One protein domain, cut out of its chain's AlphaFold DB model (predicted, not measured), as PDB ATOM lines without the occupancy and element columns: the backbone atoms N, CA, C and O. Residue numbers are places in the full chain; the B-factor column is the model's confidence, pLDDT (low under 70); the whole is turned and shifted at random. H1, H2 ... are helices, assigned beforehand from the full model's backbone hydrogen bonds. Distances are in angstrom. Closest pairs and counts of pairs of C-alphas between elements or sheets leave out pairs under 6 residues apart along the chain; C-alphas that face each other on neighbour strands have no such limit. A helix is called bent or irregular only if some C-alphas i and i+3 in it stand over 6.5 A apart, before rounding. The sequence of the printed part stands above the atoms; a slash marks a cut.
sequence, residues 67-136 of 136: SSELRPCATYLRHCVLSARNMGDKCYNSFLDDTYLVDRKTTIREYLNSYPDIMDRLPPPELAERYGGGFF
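What this domain is: This is residues 67 to 136 of the 136 residues of the protein "Hypothetical protein" of Proboscia inermis (UniProt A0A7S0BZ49). What shape does the backbone make? H1 and H2 form a helical hairpin opened into a V, with short H3 and H4 over one side of it and H5 beyond H1, away from H2. What is it built of? The 70 printed residues hold five named helices, H1 to H5 in chain order, and no named strand: the class is all helix. How large is it? It is compact, with a radius of gyration of the C-alphas of 12.4 A and spans of 37 by 27 by 16 A.

Where its parts are: Where does the first helix begin? After residues 67 to 73, H1 takes residues 74 to 86, 18.4 A between end C-alphas, from C-alpha 74 at (257.530, 211.136, 249.317). What follows? H2 takes residues 89 to 98, 13.5 A; H3 108 to 114, 9.8 A; H4 116 to 120, 7.8 A; and H5 125 to 131, 9.7 A, to C-alpha 131 at (262.740, 214.362, 258.271). Is any helix irregular? H5 is: its C-alphas 126 and 129 are 7.6 A apart.

How they stand to each other: What touches the hub, H1? Its residues 81 to 85 alone touch H2, opposite ways at a steep tilt of 40 degrees, a hairpin; the closest C-alphas, of Ala 84 and Tyr 92, are 4.6 A apart. Residues 74 to 78 alone touch H4, closest at the C-alphas of Ala 74 and Ile 118, 5.3 A. Residues 75 to 79 alone only just touch H5, with 3 pairs of C-alphas within 8 A, the closest those of His 79 and Tyr 131, 5.4 A. Where is H3? It touches H2 about perpendicular, at 78 degrees, the C-alphas of Leu 96 and Arg 109 closest at 4.9 A, and is apart from H5. How do the helix backbones pair? H1, H2 and H3 have every O i to N i+4 pair within hydrogen-bond range; H4 has 0 of 1 and H5 1 of 3, beside 2 of 2 and 2 of 4 O i to N i+3 pairs.

The domain as a whole: How far does it reach? The C-alphas farthest apart, of Ser 67 and Phe 136, are 40.5 A apart. Is it unbroken? The printed part has no cut, and no link is long. Where is confidence low? Residues 133 to 136 have pLDDT under 70.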
ATOM      1  N   SER A  67     240.111 203.140 245.813       89.62
ATOM      2  CA  SER A  67     240.274 203.821 244.521       89.62
ATOM      3  C   SER A  67     240.549 205.326 244.645       89.62
ATOM      4  O   SER A  67     240.403 206.049 243.668       89.62
ATOM      5  N   SER A  68     240.887 205.831 245.836       90.06
ATOM      6  CA  SER A  68     241.173 207.262 246.059       90.06
ATOM      7  C   SER A  68     242.507 207.730 245.476       90.06
ATOM      8  O   SER A  68     242.787 208.923 245.500       90.06
ATOM      9  N   GLU A  69     243.341 206.798 245.002       88.25
ATOM     10  CA  GLU A  69     244.681 207.064 244.463       88.25
ATOM     11  C   GLU A  69     245.606 207.825 245.427       88.25
ATOM     12  O   GLU A  69     246.632 208.374 245.016       88.25
ATOM     13  N   LEU A  70     245.275 207.842 246.725       91.62
ATOM     14  CA  LEU A  70     246.101 208.491 247.729       91.62
ATOM     15  C   LEU A  70     247.468 207.825 247.802       91.62
ATOM     16  O   LEU A  70     247.602 206.614 248.004       91.62
ATOM     17  N   ARG A  71     248.492 208.665 247.679       92.38
ATOM     18  CA  ARG A  71     249.895 208.276 247.732       92.38
ATOM     19  C   ARG A  71     250.554 208.875 248.965       92.38
ATOM     20  O   ARG A  71     250.214 209.991 249.363       92.38
ATOM     21  N   PRO A  72     251.511 208.163 249.571       92.38
ATOM     22  CA  PRO A  72     252.255 208.693 250.693       92.38
ATOM     23  C   PRO A  72     253.087 209.896 250.239       92.38
ATOM     24  O   PRO A  72     253.635 209.920 249.134       92.38
ATOM     25  N   CYS A  73     253.211 210.892 251.115       91.94
ATOM     26  CA  CYS A  73     254.139 211.996 250.902       91.94
ATOM     27  C   CYS A  73     255.563 211.440 250.771       91.94
ATOM     28  O   CYS A  73     256.053 210.784 251.689       91.94
ATOM     29  N   ALA A  74     256.229 211.717 249.648       92.44
ATOM     30  CA  ALA A  74     257.530 211.136 249.317       92.44
ATOM     31  C   ALA A  74     258.595 211.402 250.397       92.44
ATOM     32  O   ALA A  74     259.260 210.475 250.852       92.44
ATOM     33  N   THR A  75     258.703 212.644 250.873       91.19
ATOM     34  CA  THR A  75     259.652 213.026 251.929       91.19
ATOM     35  C   THR A  75     259.395 212.275 253.236       91.19
ATOM     36  O   THR A  75     260.333 211.805 253.879       91.19
ATOM     37  N   TYR A  76     258.126 212.141 253.633       90.56
ATOM     38  CA  TYR A  76     257.772 211.435 254.862       90.56
ATOM     39  C   TYR A  76     257.994 209.926 254.724       90.56
ATOM     40  O   TYR A  76     258.552 209.307 255.626       90.56
ATOM     41  N   LEU A  77     257.648 209.350 253.569       94.44
ATOM     42  CA  LEU A  77     257.910 207.944 253.283       94.44
ATOM     43  C   LEU A  77     259.407 207.640 253.356       94.44
ATOM     44  O   LEU A  77     259.798 206.710 254.054       94.44
ATOM     45  N   ARG A  78     260.250 208.456 252.712       93.56
ATOM     46  CA  ARG A  78     261.710 208.329 252.795       93.56
ATOM     47  C   ARG A  78     262.189 208.335 254.247       93.56
ATOM     48  O   ARG A  78     262.984 207.482 254.630       93.56
ATOM     49  N   HIS A  79     261.695 209.263 255.066       91.81
ATOM     50  CA  HIS A  79     262.037 209.320 256.487       91.81
ATOM     51  C   HIS A  79     261.661 208.030 257.239       91.81
ATOM     52  O   HIS A  79     262.482 207.507 257.996       91.81
ATOM     53  N   CYS A  80     260.462 207.487 257.007       93.31
ATOM     54  CA  CYS A  80     260.033 206.221 257.605       93.31
ATOM     55  C   CYS A  80     260.918 205.050 257.160       93.31
ATOM     56  O   CYS A  80     261.348 204.263 258.000       93.31
ATOM     57  N   VAL A  81     261.251 204.971 255.868       94.12
ATOM     58  CA  VAL A  81     262.119 203.923 255.304       94.12
ATOM     59  C   VAL A  81     263.516 203.971 255.931       94.12
ATOM     60  O   VAL A  81     264.043 202.936 256.338       94.12
ATOM     61  N   LEU A  82     264.110 205.164 256.063       92.00
ATOM     62  CA  LEU A  82     265.419 205.335 256.705       92.00
ATOM     63  C   LEU A  82     265.380 204.975 258.194       92.00
ATOM     64  O   LEU A  82     266.261 204.273 258.679       92.00
ATOM     65  N   SER A  83     264.331 205.391 258.900       90.56
ATOM     66  CA  SER A  83     264.150 205.056 260.316       90.56
ATOM     67  C   SER A  83     264.011 203.545 260.528       90.56
ATOM     68  O   SER A  83     264.667 202.986 261.405       90.56
ATOM     69  N   ALA A  84     263.217 202.868 259.691       90.75
ATOM     70  CA  ALA A  84     263.057 201.415 259.740       90.75
ATOM     71  C   ALA A  84     264.377 200.689 259.439       90.75
ATOM     72  O   ALA A  84     264.704 199.705 260.098       90.75
ATOM     73  N   ARG A  85     265.174 201.210 258.495       90.44
ATOM     74  CA  ARG A  85     266.513 200.688 258.188       90.44
ATOM     75  C   ARG A  85     267.469 200.816 259.373       90.44
ATOM     76  O   ARG A  85     268.169 199.858 259.683       90.44
ATOM     77  N   ASN A  86     267.466 201.960 260.056       87.62
ATOM     78  CA  ASN A  86     268.304 202.192 261.237       87.62
ATOM     79  C   ASN A  86     267.933 201.279 262.420       87.62
ATOM     80  O   ASN A  86     268.779 200.998 263.262       87.62
ATOM     81  N   MET A  87     266.693 200.782 262.466       86.56
ATOM     82  CA  MET A  87     266.220 199.817 263.467       86.56
ATOM     83  C   MET A  87     266.621 198.359 263.145       86.56
ATOM     84  O   MET A  87     266.393 197.457 263.951       86.56
ATOM     85  N   GLY A  88     267.224 198.113 261.977       87.50
ATOM     86  CA  GLY A  88     267.728 196.809 261.541       87.50
ATOM     87  C   GLY A  88     266.856 196.110 260.494       87.50
ATOM     88  O   GLY A  88     265.679 196.419 260.306       87.50
ATOM     89  N   ASP A  89     267.441 195.113 259.820       88.69
ATOM     90  CA  ASP A  89     266.871 194.485 258.616       88.69
ATOM     91  C   ASP A  89     265.487 193.862 258.826       88.69
ATOM     92  O   ASP A  89     264.659 193.849 257.918       88.69
ATOM     93  N   LYS A  90     265.200 193.356 260.025       86.19
ATOM     94  CA  LYS A  90     263.886 192.787 260.362       86.19
ATOM     95  C   LYS A  90     262.790 193.847 260.346       86.19
ATOM     96  O   LYS A  90     261.756 193.654 259.713       86.19
ATOM     97  N   CYS A  91     263.040 194.971 261.019       87.38
ATOM     98  CA  CYS A  91     262.120 196.102 261.051       87.38
ATOM     99  C   CYS A  91     261.979 196.713 259.656       87.38
ATOM    100  O   CYS A  91     260.867 196.973 259.207       87.38
ATOM    101  N   TYR A  92     263.097 196.854 258.941       91.94
ATOM    102  CA  TYR A  92     263.118 197.323 257.562       91.94
ATOM    103  C   TYR A  92     262.259 196.461 256.631       91.94
ATOM    104  O   TYR A  92     261.386 196.989 255.946       91.94
ATOM    105  N   ASN A  93     262.463 195.141 256.621       93.75
ATOM    106  CA  ASN A  93     261.709 194.243 255.746       93.75
ATOM    107  C   ASN A  93     260.228 194.190 256.128       93.75
ATOM    108  O   ASN A  93     259.391 194.344 255.247       93.75
ATOM    109  N   SER A  94     259.895 194.091 257.420       92.69
ATOM    110  CA  SER A  94     258.492 194.133 257.854       92.69
ATOM    111  C   SER A  94     257.822 195.457 257.473       92.69
ATOM    112  O   SER A  94     256.715 195.458 256.944       92.69
ATOM    113  N   PHE A  95     258.501 196.599 257.620       94.81
ATOM    114  CA  PHE A  95     257.948 197.878 257.172       94.81
ATOM    115  C   PHE A  95     257.668 197.893 255.662       94.81
ATOM    116  O   PHE A  95     256.617 198.378 255.246       94.81
ATOM    117  N   LEU A  96     258.583 197.365 254.845       96.56
ATOM    118  CA  LEU A  96     258.434 197.354 253.390       96.56
ATOM    119  C   LEU A  96     257.360 196.380 252.886       96.56
ATOM    120  O   LEU A  96     256.683 196.707 251.909       96.56
ATOM    121  N   ASP A  97     257.218 195.225 253.536       96.44
ATOM    122  CA  ASP A  97     256.388 194.106 253.071       96.44
ATOM    123  C   ASP A  97     255.006 194.052 253.742       96.44
ATOM    124  O   ASP A  97     254.037 193.624 253.118       96.44
ATOM    125  N   ASP A  98     254.883 194.551 254.976       94.56
ATOM    126  CA  ASP A  98     253.639 194.505 255.758       94.56
ATOM    127  C   ASP A  98     252.911 195.861 255.822       94.56
ATOM    128  O   ASP A  98     251.824 195.967 256.401       94.56
ATOM    129  N   THR A  99     253.473 196.913 255.215       94.69
ATOM    130  CA  THR A  99     252.802 198.212 255.058       94.69
ATOM    131  C   THR A  99     252.235 198.349 253.652       94.69
ATOM    132  O   THR A  99     252.944 198.181 252.661       94.69
ATOM    133  N   TYR A 100     250.960 198.728 253.569       94.69
ATOM    134  CA  TYR A 100     250.208 198.816 252.321       94.69
ATOM    135  C   TYR A 100     249.724 200.239 252.054       94.69
ATOM    136  O   TYR A 100     249.466 201.011 252.983       94.69
ATOM    137  N   LEU A 101     249.541 200.567 250.775       94.56
ATOM    138  CA  LEU A 101     248.854 201.786 250.358       94.56
ATOM    139  C   LEU A 101     247.353 201.730 250.688       94.56
ATOM    140  O   LEU A 101     246.821 200.743 251.207       94.56
ATOM    141  N   VAL A 102     246.645 202.820 250.376       92.94
ATOM    142  CA  VAL A 102     245.194 202.937 250.603       92.94
ATOM    143  C   VAL A 102     244.393 201.827 249.910       92.94
ATOM    144  O   VAL A 102     243.338 201.431 250.402       92.94
ATOM    145  N   ASP A 103     244.926 201.277 248.817       93.50
ATOM    146  CA  ASP A 103     244.337 200.180 248.048       93.50
ATOM    147  C   ASP A 103     244.344 198.825 248.784       93.50
ATOM    148  O   ASP A 103     243.664 197.893 248.348       93.50
ATOM    149  N   ARG A 104     245.088 198.723 249.898       91.62
ATOM    150  CA  ARG A 104     245.304 197.502 250.693       91.62
ATOM    151  C   ARG A 104     245.910 196.343 249.900       91.62
ATOM    152  O   ARG A 104     245.712 195.188 250.267       91.62
ATOM    153  N   LYS A 105     246.618 196.646 248.812       94.75
ATOM    154  CA  LYS A 105     247.224 195.653 247.918       94.75
ATOM    155  C   LYS A 105     248.682 195.964 247.645       94.75
ATOM    156  O   LYS A 105     249.510 195.080 247.806       94.75
ATOM    157  N   THR A 106     248.984 197.204 247.275       96.12
ATOM    158  CA  THR A 106     250.344 197.608 246.934       96.12
ATOM    159  C   THR A 106     251.155 197.802 248.210       96.12
ATOM    160  O   THR A 106     250.816 198.651 249.041       96.12
ATOM    161  N   THR A 107     252.224 197.029 248.365       97.69
ATOM    162  CA  THR A 107     253.182 197.167 249.470       97.69
ATOM    163  C   THR A 107     254.073 198.394 249.281       97.69
ATOM    164  O   THR A 107     254.252 198.903 248.168       97.69
ATOM    165  N   ILE A 108     254.700 198.870 250.359       97.62
ATOM    166  CA  ILE A 108     255.704 199.937 250.251       97.62
ATOM    167  C   ILE A 108     256.889 199.496 249.382       97.62
ATOM    168  O   ILE A 108     257.408 200.319 248.625       97.62
ATOM    169  N   ARG A 109     257.289 198.217 249.415       97.69
ATOM    170  CA  ARG A 109     258.349 197.696 248.538       97.69
ATOM    171  C   ARG A 109     258.009 197.861 247.058       97.69
ATOM    172  O   ARG A 109     258.808 198.411 246.303       97.69
ATOM    173  N   GLU A 110     256.830 197.405 246.643       97.75
ATOM    174  CA  GLU A 110     256.363 197.511 245.252       97.75
ATOM    175  C   GLU A 110     256.233 198.972 244.815       97.75
ATOM    176  O   GLU A 110     256.619 199.340 243.700       97.75
ATOM    177  N   TYR A 111     255.743 199.818 245.721       97.19
ATOM    178  CA  TYR A 111     255.624 201.244 245.479       97.19
ATOM    179  C   TYR A 111     256.990 201.907 245.258       97.19
ATOM    180  O   TYR A 111     257.175 202.596 244.258       97.19
ATOM    181  N   LEU A 112     257.976 201.661 246.124       96.88
ATOM    182  CA  LEU A 112     259.326 202.221 245.975       96.88
ATOM    183  C   LEU A 112     260.051 201.691 244.733       96.88
ATOM    184  O   LEU A 112     260.769 202.448 244.088       96.88
ATOM    185  N   ASN A 113     259.829 200.430 244.348       97.00
ATOM    186  CA  ASN A 113     260.370 199.885 243.099       97.00
ATOM    187  C   ASN A 113     259.806 200.601 241.862       97.00
ATOM    188  O   ASN A 113     260.506 200.755 240.863       97.00
ATOM    189  N   SER A 114     258.547 201.042 241.930       96.50
ATOM    190  CA  SER A 114     257.887 201.785 240.849       96.50
ATOM    191  C   SER A 114     258.270 203.271 240.829       96.50
ATOM    192  O   SER A 114     258.210 203.900 239.775       96.50
ATOM    193  N   TYR A 115     258.660 203.830 241.980       95.31
ATOM    194  CA  TYR A 115     259.006 205.245 242.170       95.31
ATOM    195  C   TYR A 115     260.312 205.391 242.977       95.31
ATOM    196  O   TYR A 115     260.290 205.848 244.127       95.31
ATOM    197  N   PRO A 116     261.465 204.984 242.412       93.25
ATOM    198  CA  PRO A 116     262.740 204.994 243.133       93.25
ATOM    199  C   PRO A 116     263.224 206.411 243.485       93.25
ATOM    200  O   PRO A 116     263.932 206.580 244.477       93.25
ATOM    201  N   ASP A 117     262.775 207.434 242.744       94.25
ATOM    202  CA  ASP A 117     263.088 208.854 242.971       94.25
ATOM    203  C   ASP A 117     262.668 209.356 244.362       94.25
ATOM    204  O   ASP A 117     263.180 210.362 244.855       94.25
ATOM    205  N   ILE A 118     261.746 208.654 245.030       93.50
ATOM    206  CA  ILE A 118     261.314 208.961 246.397       93.50
ATOM    207  C   ILE A 118     262.495 208.950 247.375       93.50
ATOM    208  O   ILE A 118     262.547 209.790 248.277       93.50
ATOM    209  N   MET A 119     263.460 208.044 247.192       92.69
ATOM    210  CA  MET A 119     264.613 207.926 248.091       92.69
ATOM    211  C   MET A 119     265.607 209.085 247.956       92.69
ATOM    212  O   MET A 119     266.353 209.359 248.902       92.69
ATOM    213  N   ASP A 120     265.544 209.826 246.849       90.44
ATOM    214  CA  ASP A 120     266.368 211.009 246.594       90.44
ATOM    215  C   ASP A 120     265.699 212.309 247.075       90.44
ATOM    216  O   ASP A 120     266.332 213.366 247.118       90.44
ATOM    217  N   ARG A 121     264.419 212.265 247.477       86.81
ATOM    218  CA  ARG A 121     263.683 213.470 247.888       86.81
ATOM    219  C   ARG A 121     264.098 213.954 249.266       86.81
ATOM    220  O   ARG A 121     263.686 213.417 250.295       86.81
ATOM    221  N   LEU A 122     264.861 215.038 249.282       85.31
ATOM    222  CA  LEU A 122     265.215 215.730 250.510       85.31
ATOM    223  C   LEU A 122     264.012 216.495 251.082       85.31
ATOM    224  O   LEU A 122     263.194 217.031 250.327       85.31
ATOM    225  N   PRO A 123     263.878 216.553 252.416       85.81
ATOM    226  CA  PRO A 123     262.942 217.473 253.040       85.81
ATOM    227  C   PRO A 123     263.303 218.932 252.723       85.81
ATOM    228  O   PRO A 123     264.482 219.246 252.544       85.81
ATOM    229  N   PRO A 124     262.311 219.841 252.706       85.81
ATOM    230  CA  PRO A 124     262.576 221.275 252.723       85.81
ATOM    231  C   PRO A 124     263.516 221.649 253.882       85.81
ATOM    232  O   PRO A 124     263.451 220.991 254.925       85.81
ATOM    233  N   PRO A 125     264.341 222.708 253.759       84.75
ATOM    234  CA  PRO A 125     265.323 223.076 254.786       84.75
ATOM    235  C   PRO A 125     264.728 223.227 256.192       84.75
ATOM    236  O   PRO A 125     265.291 222.725 257.158       84.75
ATOM    237  N   GLU A 126     263.540 223.826 256.291       85.38
ATOM    238  CA  GLU A 126     262.792 224.022 257.545       85.38
ATOM    239  C   GLU A 126     262.420 222.708 258.251       85.38
ATOM    240  O   GLU A 126     262.158 222.679 259.450       85.38
ATOM    241  N   LEU A 127     262.385 221.608 257.503       82.81
ATOM    242  CA  LEU A 127     261.994 220.282 257.962       82.81
ATOM    243  C   LEU A 127     263.158 219.280 257.940       82.81
ATOM    244  O   LEU A 127     262.955 218.095 258.224       82.81
ATOM    245  N   ALA A 128     264.369 219.733 257.606       82.19
ATOM    246  CA  ALA A 128     265.529 218.872 257.421       82.19
ATOM    247  C   ALA A 128     265.951 218.163 258.709       82.19
ATOM    248  O   ALA A 128     266.218 216.964 258.675       82.19
ATOM    249  N   GLU A 129     265.920 218.856 259.846       79.44
ATOM    250  CA  GLU A 129     266.223 218.258 261.150       79.44
ATOM    251  C   GLU A 129     265.245 217.122 261.489       79.44
ATOM    252  O   GLU A 129     265.640 216.052 261.947       79.44
ATOM    253  N   ARG A 130     263.955 217.316 261.188       78.19
ATOM    254  CA  ARG A 130     262.896 216.368 261.552       78.19
ATOM    255  C   ARG A 130     262.801 215.169 260.609       78.19
ATOM    256  O   ARG A 130     262.545 214.057 261.064       78.19
ATOM    257  N   TYR A 131     262.971 215.383 259.304       77.44
ATOM    258  CA  TYR A 131     262.740 214.362 258.271       77.44
ATOM    259  C   TYR A 131     263.998 213.972 257.482       77.44
ATOM    260  O   TYR A 131     263.915 213.189 256.536       77.44
ATOM    261  N   GLY A 132     265.180 214.460 257.870       71.94
ATOM    262  CA  GLY A 132     266.452 214.152 257.203       71.94
ATOM    263  C   GLY A 132     266.881 212.687 257.313       71.94
ATOM    264  O   GLY A 132     267.679 212.224 256.498       71.94
ATOM    265  N   GLY A 133     266.306 211.941 258.261       63.75
ATOM    266  CA  GLY A 133     266.627 210.530 258.494       63.75
ATOM    267  C   GLY A 133     267.747 210.301 259.511       63.75
ATOM    268  O   GLY A 133     268.199 209.171 259.621       63.75
ATOM    269  N   GLY A 134     268.153 211.347 260.244       51.50
ATOM    270  CA  GLY A 134     269.025 211.270 261.418       51.50
ATOM    271  C   GLY A 134     270.371 210.584 261.176       51.50
ATOM    272  O   GLY A 134     270.503 209.392 261.422       51.50
ATOM    273  N   PHE A 135     271.377 211.363 260.784       38.53
ATOM    274  CA  PHE A 135     272.764 211.120 261.185       38.53
ATOM    275  C   PHE A 135     273.181 212.304 262.068       38.53
ATOM    276  O   PHE A 135     273.174 213.443 261.600       38.53
ATOM    277  N   PHE A 136     273.487 212.021 263.335       38.75
ATOM    278  CA  PHE A 136     274.606 212.664 264.022       38.75
ATOM    279  C   PHE A 136     275.828 211.769 263.813       38.75
ATOM    280  O   PHE A 136     275.622 210.532 263.754       38.75
TER     281      PHE A 136